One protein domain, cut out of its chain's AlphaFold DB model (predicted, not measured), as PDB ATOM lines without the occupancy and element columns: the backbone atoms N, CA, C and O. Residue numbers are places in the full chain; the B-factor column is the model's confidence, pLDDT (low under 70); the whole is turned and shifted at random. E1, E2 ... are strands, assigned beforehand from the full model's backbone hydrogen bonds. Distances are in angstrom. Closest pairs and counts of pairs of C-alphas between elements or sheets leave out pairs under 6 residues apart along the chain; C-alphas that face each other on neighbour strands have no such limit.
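AT A GLANCE: This is residues 146 to 210 of the 541 residues of an uncharacterized protein of Winogradskyella sp (UniProt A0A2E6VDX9). A meander of four antiparallel strands, E1 to E4, makes a strongly twisted sheet over one part of an elongated domain, and a separate two-stranded hairpin, E5 and E6, makes the other end. The two are joined by residues 182 to 194, a long stretch with no named element, and residues 160 to 165, in the loop between E2 and E3, stick out free. The printed part has 65 residues with no named helix and six named strands, E1 to E6 in chain order; the sheet orders are E1 - E2 - E3 - E4 and E5 - E6, both antiparallel. The class is all strand, although under half of the residues, 29 of the 65, are in named strands. The whole is loose, with a radius of gyration of the C-alphas of 13.7 A and spans of 41 by 24 by 15 A.

IN THESE COORDINATES: In the larger sheet, E1 is residues 146 to 150, 12.1 A from first to last C-alpha, and begins at C-alpha 146 (39.285, -44.206, -13.773). E2, residues 153 to 158, is the longest strand by residues and measures 16.0 A. E3 is residues 168 to 172, 9.9 A long. E4 is residues 179 to 181, 7.0 A long, and ends at C-alpha 181 (32.745, -38.155, -25.164). In the smaller sheet, E5 is residues 195 to 199 and E6 is residues 205 to 209, each 12.7 A long. E6 ends at C-alpha 209 (19.372, -28.215, -39.534).

HOW THE PARTS SIT: The strands E1, E2, E3 and E4 form a meander, each strand the antiparallel neighbour of the one before, and each step is a hairpin. E1 and E4 are the edge strands, and E2 and E3 are inner strands. The sheet is only just strongly twisted, its C-alphas lying up to 4.2 A off the best plane, and from edge to edge the strands' lines turn by 54 degrees. E1 and E2 run antiparallel at 144 degrees between their directions; C-alphas 147 and 156 face each other at 4.6 A, and N 148 and O 155 are within hydrogen-bond range at 2.8 A. E2 and E3 are antiparallel at 164 degrees; C-alphas 155 and 171 face each other at 4.6 A, with N 156 and O 170 within hydrogen-bond range at 2.8 A. E3 and E4 are antiparallel at 175 degrees; N 171 and O 180 are 2.8 A apart, as are N 180 and O 171, both within hydrogen-bond range. Beyond E4, residues 184 to 185 pair antiparallel with residues 180 to 181 of E4. E5 and E6 are a hairpin, antiparallel at 139 degrees; C-alphas 195 and 209 face each other at 4.4 A, and N 198 and O 206 are within hydrogen-bond range at 2.9 A. E4 is apart from both E5 and E6.

THE WHOLE: The outline is elongated, and the two C-alphas farthest apart are those of Asn 163 and Ala 193, at 43.6 A. The centre of E4 is the nearest to the mean of the C-alphas, at 2.1 A, while those of E1 and E6 are the farthest, each at 14.4 A. The printed part has no cut. The links E1 to E2 and E5 to E6 are tight, E2 to E3 and E3 to E4 are short, and E4 to E5, with 13 residues, is long. The mean pLDDT of the printed part is 77.0, and 16 residues are under 70: residue 146, residues 149 to 150, residues 152 to 153 and residues 158 to 168.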
ATOM      1  N   SER A 146      38.878 -45.017 -14.927       67.06
ATOM      2  CA  SER A 146      39.285 -44.206 -13.773       67.06
ATOM      3  C   SER A 146      38.733 -42.785 -13.814       67.06
ATOM      4  O   SER A 146      38.815 -42.140 -14.861       67.06
ATOM      5  N   PHE A 147      38.268 -42.257 -12.681       70.56
ATOM      6  CA  PHE A 147      37.900 -40.844 -12.552       70.56
ATOM      7  C   PHE A 147      39.100 -40.011 -12.096       70.56
ATOM      8  O   PHE A 147      39.742 -40.330 -11.099       70.56
ATOM      9  N   GLU A 148      39.389 -38.924 -12.800       71.00
ATOM     10  CA  GLU A 148      40.454 -37.981 -12.461       71.00
ATOM     11  C   GLU A 148      39.962 -36.547 -12.661       71.00
ATOM     12  O   GLU A 148      39.186 -36.263 -13.573       71.00
ATOM     13  N   THR A 149      40.428 -35.623 -11.821       66.62
ATOM     14  CA  THR A 149      40.230 -34.190 -12.055       66.62
ATOM     15  C   THR A 149      41.477 -33.605 -12.706       66.62
ATOM     16  O   THR A 149      42.514 -33.499 -12.057       66.62
ATOM     17  N   ILE A 150      41.391 -33.176 -13.967       66.75
ATOM     18  CA  ILE A 150      42.519 -32.560 -14.690       66.75
ATOM     19  C   ILE A 150      42.177 -31.116 -15.003       66.75
ATOM     20  O   ILE A 150      41.149 -30.824 -15.612       66.75
ATOM     21  N   ASN A 151      43.037 -30.191 -14.571       70.19
ATOM     22  CA  ASN A 151      42.812 -28.749 -14.711       70.19
ATOM     23  C   ASN A 151      41.440 -28.300 -14.153       70.19
ATOM     24  O   ASN A 151      40.863 -27.302 -14.583       70.19
ATOM     25  N   GLY A 152      40.921 -29.029 -13.160       65.31
ATOM     26  CA  GLY A 152      39.622 -28.811 -12.523       65.31
ATOM     27  C   GLY A 152      38.416 -29.425 -13.246       65.31
ATOM     28  O   GLY A 152      37.330 -29.349 -12.691       65.31
ATOM     29  N   ASN A 153      38.579 -30.026 -14.429       66.81
ATOM     30  CA  ASN A 153      37.519 -30.767 -15.122       66.81
ATOM     31  C   ASN A 153      37.439 -32.202 -14.599       66.81
ATOM     32  O   ASN A 153      38.484 -32.817 -14.394       66.81
ATOM     33  N   LEU A 154      36.231 -32.748 -14.461       75.12
ATOM     34  CA  LEU A 154      36.030 -34.160 -14.131       75.12
ATOM     35  C   LEU A 154      36.156 -35.007 -15.401       75.12
ATOM     36  O   LEU A 154      35.467 -34.745 -16.388       75.12
ATOM     37  N   ILE A 155      37.027 -36.015 -15.377       71.31
ATOM     38  CA  ILE A 155      37.338 -36.863 -16.529       71.31
ATOM     39  C   ILE A 155      37.237 -38.336 -16.139       71.31
ATOM     40  O   ILE A 155      37.840 -38.762 -15.160       71.31
ATOM     41  N   LEU A 156      36.535 -39.125 -16.952       76.88
ATOM     42  CA  LEU A 156      36.621 -40.582 -16.957       76.88
ATOM     43  C   LEU A 156      37.619 -41.015 -18.037       76.88
ATOM     44  O   LEU A 156      37.429 -40.724 -19.220       76.88
ATOM     45  N   LYS A 157      38.681 -41.714 -17.649       71.94
ATOM     46  CA  LYS A 157      39.675 -42.297 -18.562       71.94
ATOM     47  C   LYS A 157      39.476 -43.799 -18.666       71.94
ATOM     48  O   LYS A 157      39.062 -44.404 -17.687       71.94
ATOM     49  N   ALA A 158      39.823 -44.392 -19.808       66.44
ATOM     50  CA  ALA A 158      40.038 -45.834 -19.905       66.44
ATOM     51  C   ALA A 158      41.500 -46.187 -19.550       66.44
ATOM     52  O   ALA A 158      42.426 -45.524 -20.028       66.44
ATOM     53  N   ASN A 159      41.718 -47.223 -18.739       62.19
ATOM     54  CA  ASN A 159      43.033 -47.805 -18.464       62.19
ATOM     55  C   ASN A 159      43.456 -48.684 -19.655       62.19
ATOM     56  O   ASN A 159      42.744 -49.618 -20.003       62.19
ATOM     57  N   GLY A 160      44.607 -48.407 -20.289       55.44
ATOM     58  CA  GLY A 160      45.180 -49.325 -21.297       55.44
ATOM     59  C   GLY A 160      45.910 -48.724 -22.505       55.44
ATOM     60  O   GLY A 160      46.435 -49.474 -23.323       55.44
ATOM     61  N   GLY A 161      45.995 -47.399 -22.648       48.91
ATOM     62  CA  GLY A 161      46.793 -46.771 -23.710       48.91
ATOM     63  C   GLY A 161      48.251 -46.564 -23.291       48.91
ATOM     64  O   GLY A 161      48.532 -45.729 -22.435       48.91
ATOM     65  N   SER A 162      49.191 -47.293 -23.896       46.56
ATOM     66  CA  SER A 162      50.633 -47.074 -23.719       46.56
ATOM     67  C   SER A 162      51.019 -45.611 -24.000       46.56
ATOM     68  O   SER A 162      50.768 -45.103 -25.087       46.56
ATOM     69  N   ASN A 163      51.670 -44.959 -23.030       44.31
ATOM     70  CA  ASN A 163      52.258 -43.610 -23.086       44.31
ATOM     71  C   ASN A 163      51.332 -42.456 -23.531       44.31
ATOM     72  O   ASN A 163      51.371 -41.984 -24.663       44.31
ATOM     73  N   GLY A 164      50.620 -41.880 -22.556       50.28
ATOM     74  CA  GLY A 164      50.357 -40.433 -22.515       50.28
ATOM     75  C   GLY A 164      49.207 -39.890 -23.366       50.28
ATOM     76  O   GLY A 164      48.983 -38.684 -23.351       50.28
ATOM     77  N   SER A 165      48.451 -40.738 -24.063       50.81
ATOM     78  CA  SER A 165      47.269 -40.319 -24.825       50.81
ATOM     79  C   SER A 165      46.060 -41.178 -24.454       50.81
ATOM     80  O   SER A 165      45.590 -42.010 -25.222       50.81
ATOM     81  N   SER A 166      45.574 -41.017 -23.225       55.69
ATOM     82  CA  SER A 166      44.251 -41.518 -22.848       55.69
ATOM     83  C   SER A 166      43.230 -40.510 -23.364       55.69
ATOM     84  O   SER A 166      43.097 -39.429 -22.787       55.69
ATOM     85  N   THR A 167      42.538 -40.818 -24.462       58.22
ATOM     86  CA  THR A 167      41.373 -40.026 -24.865       58.22
ATOM     87  C   THR A 167      40.350 -40.080 -23.726       58.22
ATOM     88  O   THR A 167      40.051 -41.169 -23.220       58.22
ATOM     89  N   PRO A 168      39.858 -38.932 -23.235       64.06
ATOM     90  CA  PRO A 168      38.856 -38.942 -22.185       64.06
ATOM     91  C   PRO A 168      37.590 -39.614 -22.721       64.06
ATOM     92  O   PRO A 168      37.093 -39.261 -23.783       64.06
ATOM     93  N   VAL A 169      37.063 -40.598 -22.002       72.56
ATOM     94  CA  VAL A 169      35.852 -41.326 -22.408       72.56
ATOM     95  C   VAL A 169      34.621 -40.474 -22.125       72.56
ATOM     96  O   VAL A 169      33.699 -40.442 -22.932       72.56
ATOM     97  N   LEU A 170      34.653 -39.730 -21.017       81.94
ATOM     98  CA  LEU A 170      33.687 -38.699 -20.660       81.94
ATOM     99  C   LEU A 170      34.432 -37.540 -19.988       81.94
ATOM    100  O   LEU A 170      35.198 -37.763 -19.054       81.94
ATOM    101  N   THR A 171      34.197 -36.312 -20.437       78.00
ATOM    102  CA  THR A 171      34.680 -35.086 -19.785       78.00
ATOM    103  C   THR A 171      33.497 -34.221 -19.391       78.00
ATOM    104  O   THR A 171      32.588 -34.041 -20.195       78.00
ATOM    105  N   VAL A 172      33.531 -33.629 -18.197       82.06
ATOM    106  CA  VAL A 172      32.653 -32.517 -17.814       82.06
ATOM    107  C   VAL A 172      33.520 -31.293 -17.545       82.06
ATOM    108  O   VAL A 172      34.336 -31.281 -16.618       82.06
ATOM    109  N   ASN A 173      33.370 -30.255 -18.368       79.31
ATOM    110  CA  ASN A 173      34.111 -29.011 -18.191       79.31
ATOM    111  C   ASN A 173      33.642 -28.288 -16.921       79.31
ATOM    112  O   ASN A 173      32.452 -28.056 -16.729       79.31
ATOM    113  N   ARG A 174      34.570 -27.868 -16.068       75.56
ATOM    114  CA  ARG A 174      34.256 -27.260 -14.768       75.56
ATOM    115  C   ARG A 174      33.583 -25.891 -14.864       75.56
ATOM    116  O   ARG A 174      32.818 -25.512 -13.988       75.56
ATOM    117  N   ASN A 175      33.915 -25.127 -15.904       79.38
ATOM    118  CA  ASN A 175      33.453 -23.751 -16.066       79.38
ATOM    119  C   ASN A 175      32.149 -23.722 -16.867       79.38
ATOM    120  O   ASN A 175      31.283 -22.885 -16.620       79.38
ATOM    121  N   THR A 176      32.017 -24.620 -17.846       79.38
ATOM    122  CA  THR A 176      30.874 -24.641 -18.762       79.38
ATOM    123  C   THR A 176      29.910 -25.790 -18.507       79.38
ATOM    124  O   THR A 176      28.856 -25.793 -19.113       79.38
ATOM    125  N   LEU A 177      30.202 -26.767 -17.647       80.44
ATOM    126  CA  LEU A 177      29.395 -27.992 -17.474       80.44
ATOM    127  C   LEU A 177      29.117 -28.747 -18.786       80.44
ATOM    128  O   LEU A 177      28.189 -29.546 -18.871       80.44
ATOM    129  N   GLN A 178      29.894 -28.465 -19.828       83.12
ATOM    130  CA  GLN A 178      29.754 -29.104 -21.122       83.12
ATOM    131  C   GLN A 178      30.289 -30.529 -21.035       83.12
ATOM    132  O   GLN A 178      31.377 -30.750 -20.495       83.12
ATOM    133  N   THR A 179      29.512 -31.478 -21.549       84.81
ATOM    134  CA  THR A 179      29.866 -32.894 -21.581       84.81
ATOM    135  C   THR A 179      30.545 -33.230 -22.901       84.81
ATOM    136  O   THR A 179      30.041 -32.859 -23.961       84.81
ATOM    137  N   GLY A 180      31.649 -33.963 -22.859       82.62
ATOM    138  CA  GLY A 180      32.291 -34.508 -24.051       82.62
ATOM    139  C   GLY A 180      32.499 -36.012 -23.947       82.62
ATOM    140  O   GLY A 180      32.729 -36.507 -22.849       82.62
ATOM    141  N   PHE A 181      32.437 -36.725 -25.070       80.94
ATOM    142  CA  PHE A 181      32.745 -38.155 -25.164       80.94
ATOM    143  C   PHE A 181      33.846 -38.379 -26.205       80.94
ATOM    144  O   PHE A 181      33.663 -38.079 -27.388       80.94
ATOM    145  N   GLY A 182      34.999 -38.906 -25.793       77.56
ATOM    146  CA  GLY A 182      36.162 -38.993 -26.676       77.56
ATOM    147  C   GLY A 182      36.637 -37.601 -27.096       77.56
ATOM    148  O   GLY A 182      36.923 -36.750 -26.257       77.56
ATOM    149  N   ASN A 183      36.685 -37.374 -28.409       75.25
ATOM    150  CA  ASN A 183      37.020 -36.075 -28.997       75.25
ATOM    151  C   ASN A 183      35.787 -35.193 -29.244       75.25
ATOM    152  O   ASN A 183      35.949 -34.104 -29.775       75.25
ATOM    153  N   TYR A 184      34.575 -35.665 -28.926       83.00
ATOM    154  CA  TYR A 184      33.342 -34.948 -29.232       83.00
ATOM    155  C   TYR A 184      32.878 -34.095 -28.059       83.00
ATOM    156  O   TYR A 184      32.592 -34.641 -26.997       83.00
ATOM    157  N   GLU A 185      32.731 -32.789 -28.252       85.88
ATOM    158  CA  GLU A 185      32.047 -31.906 -27.304       85.88
ATOM    159  C   GLU A 185      30.566 -31.760 -27.679       85.88
ATOM    160  O   GLU A 185      30.242 -31.344 -28.792       85.88
ATOM    161  N   PHE A 186      29.658 -32.072 -26.748       87.25
ATOM    162  CA  PHE A 186      28.213 -31.943 -26.958       87.25
ATOM    163  C   PHE A 186      27.727 -30.533 -26.596       87.25
ATOM    164  O   PHE A 186      28.270 -29.910 -25.678       87.25
ATOM    165  N   PRO A 187      26.693 -30.004 -27.273       88.81
ATOM    166  CA  PRO A 187      26.120 -28.711 -26.927       88.81
ATOM    167  C   PRO A 187      25.330 -28.796 -25.615       88.81
ATOM    168  O   PRO A 187      24.774 -29.827 -25.250       88.81
ATOM    169  N   ARG A 188      25.274 -27.673 -24.892       86.38
ATOM    170  CA  ARG A 188      24.610 -27.575 -23.577       86.38
ATOM    171  C   ARG A 188      23.105 -27.340 -23.651       86.38
ATOM    172  O   ARG A 188      22.418 -27.465 -22.641       86.38
ATOM    173  N   GLN A 189      22.636 -26.870 -24.797       86.62
ATOM    174  CA  GLN A 189      21.246 -26.513 -25.032       86.62
ATOM    175  C   GLN A 189      20.625 -27.550 -25.954       86.62
ATOM    176  O   GLN A 189      21.323 -28.122 -26.796       86.62
ATOM    177  N   ASP A 190      19.332 -27.788 -25.770       88.06
ATOM    178  CA  ASP A 190      18.560 -28.619 -26.683       88.06
ATOM    179  C   ASP A 190      18.456 -27.951 -28.061       88.06
ATOM    180  O   ASP A 190      18.572 -26.725 -28.182       88.06
ATOM    181  N   GLY A 191      18.275 -28.769 -29.091       89.12
ATOM    182  CA  GLY A 191      18.038 -28.301 -30.448       89.12
ATOM    183  C   GLY A 191      16.607 -27.801 -30.609       89.12
ATOM    184  O   GLY A 191      15.746 -27.993 -29.750       89.12
ATOM    185  N   THR A 192      16.321 -27.165 -31.740       90.56
ATOM    186  CA  THR A 192      14.937 -26.951 -32.175       90.56
ATOM    187  C   THR A 192      14.422 -28.166 -32.953       90.56
ATOM    188  O   THR A 192      15.194 -29.002 -33.431       90.56
ATOM    189  N   ALA A 193      13.097 -28.283 -33.091       86.94
ATOM    190  CA  ALA A 193      12.487 -29.344 -33.889       86.94
ATOM    191  C   ALA A 193      13.055 -29.350 -35.325       86.94
ATOM    192  O   ALA A 193      13.107 -28.308 -35.974       86.94
ATOM    193  N   GLY A 194      13.473 -30.527 -35.805       81.75
ATOM    194  CA  GLY A 194      14.070 -30.709 -37.135       81.75
ATOM    195  C   GLY A 194      15.599 -30.592 -37.188       81.75
ATOM    196  O   GLY A 194      16.186 -30.834 -38.242       81.75
ATOM    197  N   GLN A 195      16.263 -30.270 -36.074       91.25
ATOM    198  CA  GLN A 195      17.724 -30.300 -35.991       91.25
ATOM    199  C   GLN A 195      18.249 -31.687 -35.603       91.25
ATOM    200  O   GLN A 195      17.588 -32.453 -34.903       91.25
ATOM    201  N   VAL A 196      19.471 -31.996 -36.035       90.12
ATOM    202  CA  VAL A 196      20.217 -33.195 -35.630       90.12
ATOM    203  C   VAL A 196      21.597 -32.809 -35.105       90.12
ATOM    204  O   VAL A 196      22.108 -31.725 -35.400       90.12
ATOM    205  N   PHE A 197      22.226 -33.709 -34.353       91.75
ATOM    206  CA  PHE A 197      23.641 -33.579 -34.025       91.75
ATOM    207  C   PHE A 197      24.497 -33.814 -35.269       91.75
ATOM    208  O   PHE A 197      24.479 -34.903 -35.842       91.75
ATOM    209  N   MET A 198      25.282 -32.812 -35.655       89.62
ATOM    210  CA  MET A 198      26.296 -32.943 -36.698       89.62
ATOM    211  C   MET A 198      27.675 -32.645 -36.130       89.62
ATOM    212  O   MET A 198      27.850 -31.705 -35.350       89.62
ATOM    213  N   THR A 199      28.655 -33.448 -36.538       88.38
ATOM    214  CA  THR A 199      30.063 -33.193 -36.245       88.38
ATOM    215  C   THR A 199      30.714 -32.385 -37.362       88.38
ATOM    216  O   THR A 199      30.450 -32.625 -38.537       88.38
ATOM    217  N   ASP A 200      31.609 -31.470 -36.999       85.94
ATOM    218  CA  ASP A 200      32.481 -30.748 -37.935       85.94
ATOM    219  C   ASP A 200      33.712 -31.562 -38.396       85.94
ATOM    220  O   ASP A 200      34.592 -31.041 -39.080       85.94
ATOM    221  N   GLY A 201      33.821 -32.832 -37.983       85.56
ATOM    222  CA  GLY A 201      34.983 -33.688 -38.243       85.56
ATOM    223  C   GLY A 201      36.226 -33.352 -37.407       85.56
ATOM    224  O   GLY A 201      37.215 -34.077 -37.484       85.56
ATOM    225  N   SER A 202      36.170 -32.302 -36.583       85.56
ATOM    226  CA  SER A 202      37.252 -31.827 -35.709       85.56
ATOM    227  C   SER A 202      36.933 -31.975 -34.217       85.56
ATOM    228  O   SER A 202      37.726 -31.556 -33.377       85.56
ATOM    229  N   GLY A 203      35.805 -32.610 -33.882       82.25
ATOM    230  CA  GLY A 203      35.413 -32.910 -32.505       82.25
ATOM    231  C   GLY A 203      34.336 -31.989 -31.931       82.25
ATOM    232  O   GLY A 203      33.836 -32.251 -30.844       82.25
ATOM    233  N   GLN A 204      33.876 -30.967 -32.655       86.81
ATOM    234  CA  GLN A 204      32.690 -30.230 -32.217       86.81
ATOM    235  C   GLN A 204      31.437 -30.945 -32.712       86.81
ATOM    236  O   GLN A 204      31.331 -31.284 -33.895       86.81
ATOM    237  N   VAL A 205      30.475 -31.160 -31.815       91.56
ATOM    238  CA  VAL A 205      29.114 -31.575 -32.166       91.56
ATOM    239  C   VAL A 205      28.191 -30.386 -31.945       91.56
ATOM    240  O   VAL A 205      28.161 -29.795 -30.867       91.56
ATOM    241  N   THR A 206      27.428 -30.010 -32.967       91.75
ATOM    242  CA  THR A 206      26.471 -28.899 -32.889       91.75
ATOM    243  C   THR A 206      25.103 -29.336 -33.392       91.75
ATOM    244  O   THR A 206      25.001 -30.267 -34.193       91.75
ATOM    245  N   TRP A 207      24.045 -28.677 -32.914       93.19
ATOM    246  CA  TRP A 207      22.728 -28.795 -33.532       93.19
ATOM    247  C   TRP A 207      22.753 -28.080 -34.872       93.19
ATOM    248  O   TRP A 207      23.033 -26.884 -34.943       93.19
ATOM    249  N   GLN A 208      22.476 -28.825 -35.929       90.50
ATOM    250  CA  GLN A 208      22.394 -28.301 -37.280       90.50
ATOM    251  C   GLN A 208      21.061 -28.723 -37.876       90.50
ATOM    252  O   GLN A 208      20.581 -29.837 -37.648       90.50
ATOM    253  N   SER A 209      20.469 -27.831 -38.658       88.38
ATOM    254  CA  SER A 209      19.372 -28.215 -39.534       88.38
ATOM    255  C   SER A 209      19.944 -29.143 -40.598       88.38
ATOM    256  O   SER A 209      20.896 -28.776 -41.287       88.38
ATOM    257  N   VAL A 210      19.396 -30.351 -40.729       80.81
ATOM    258  CA  VAL A 210      19.641 -31.132 -41.946       80.81
ATOM    259  C   VAL A 210      19.038 -30.315 -43.076       80.81
ATOM    260  O   VAL A 210      17.906 -29.851 -42.924       80.81
TER     261      VAL A 210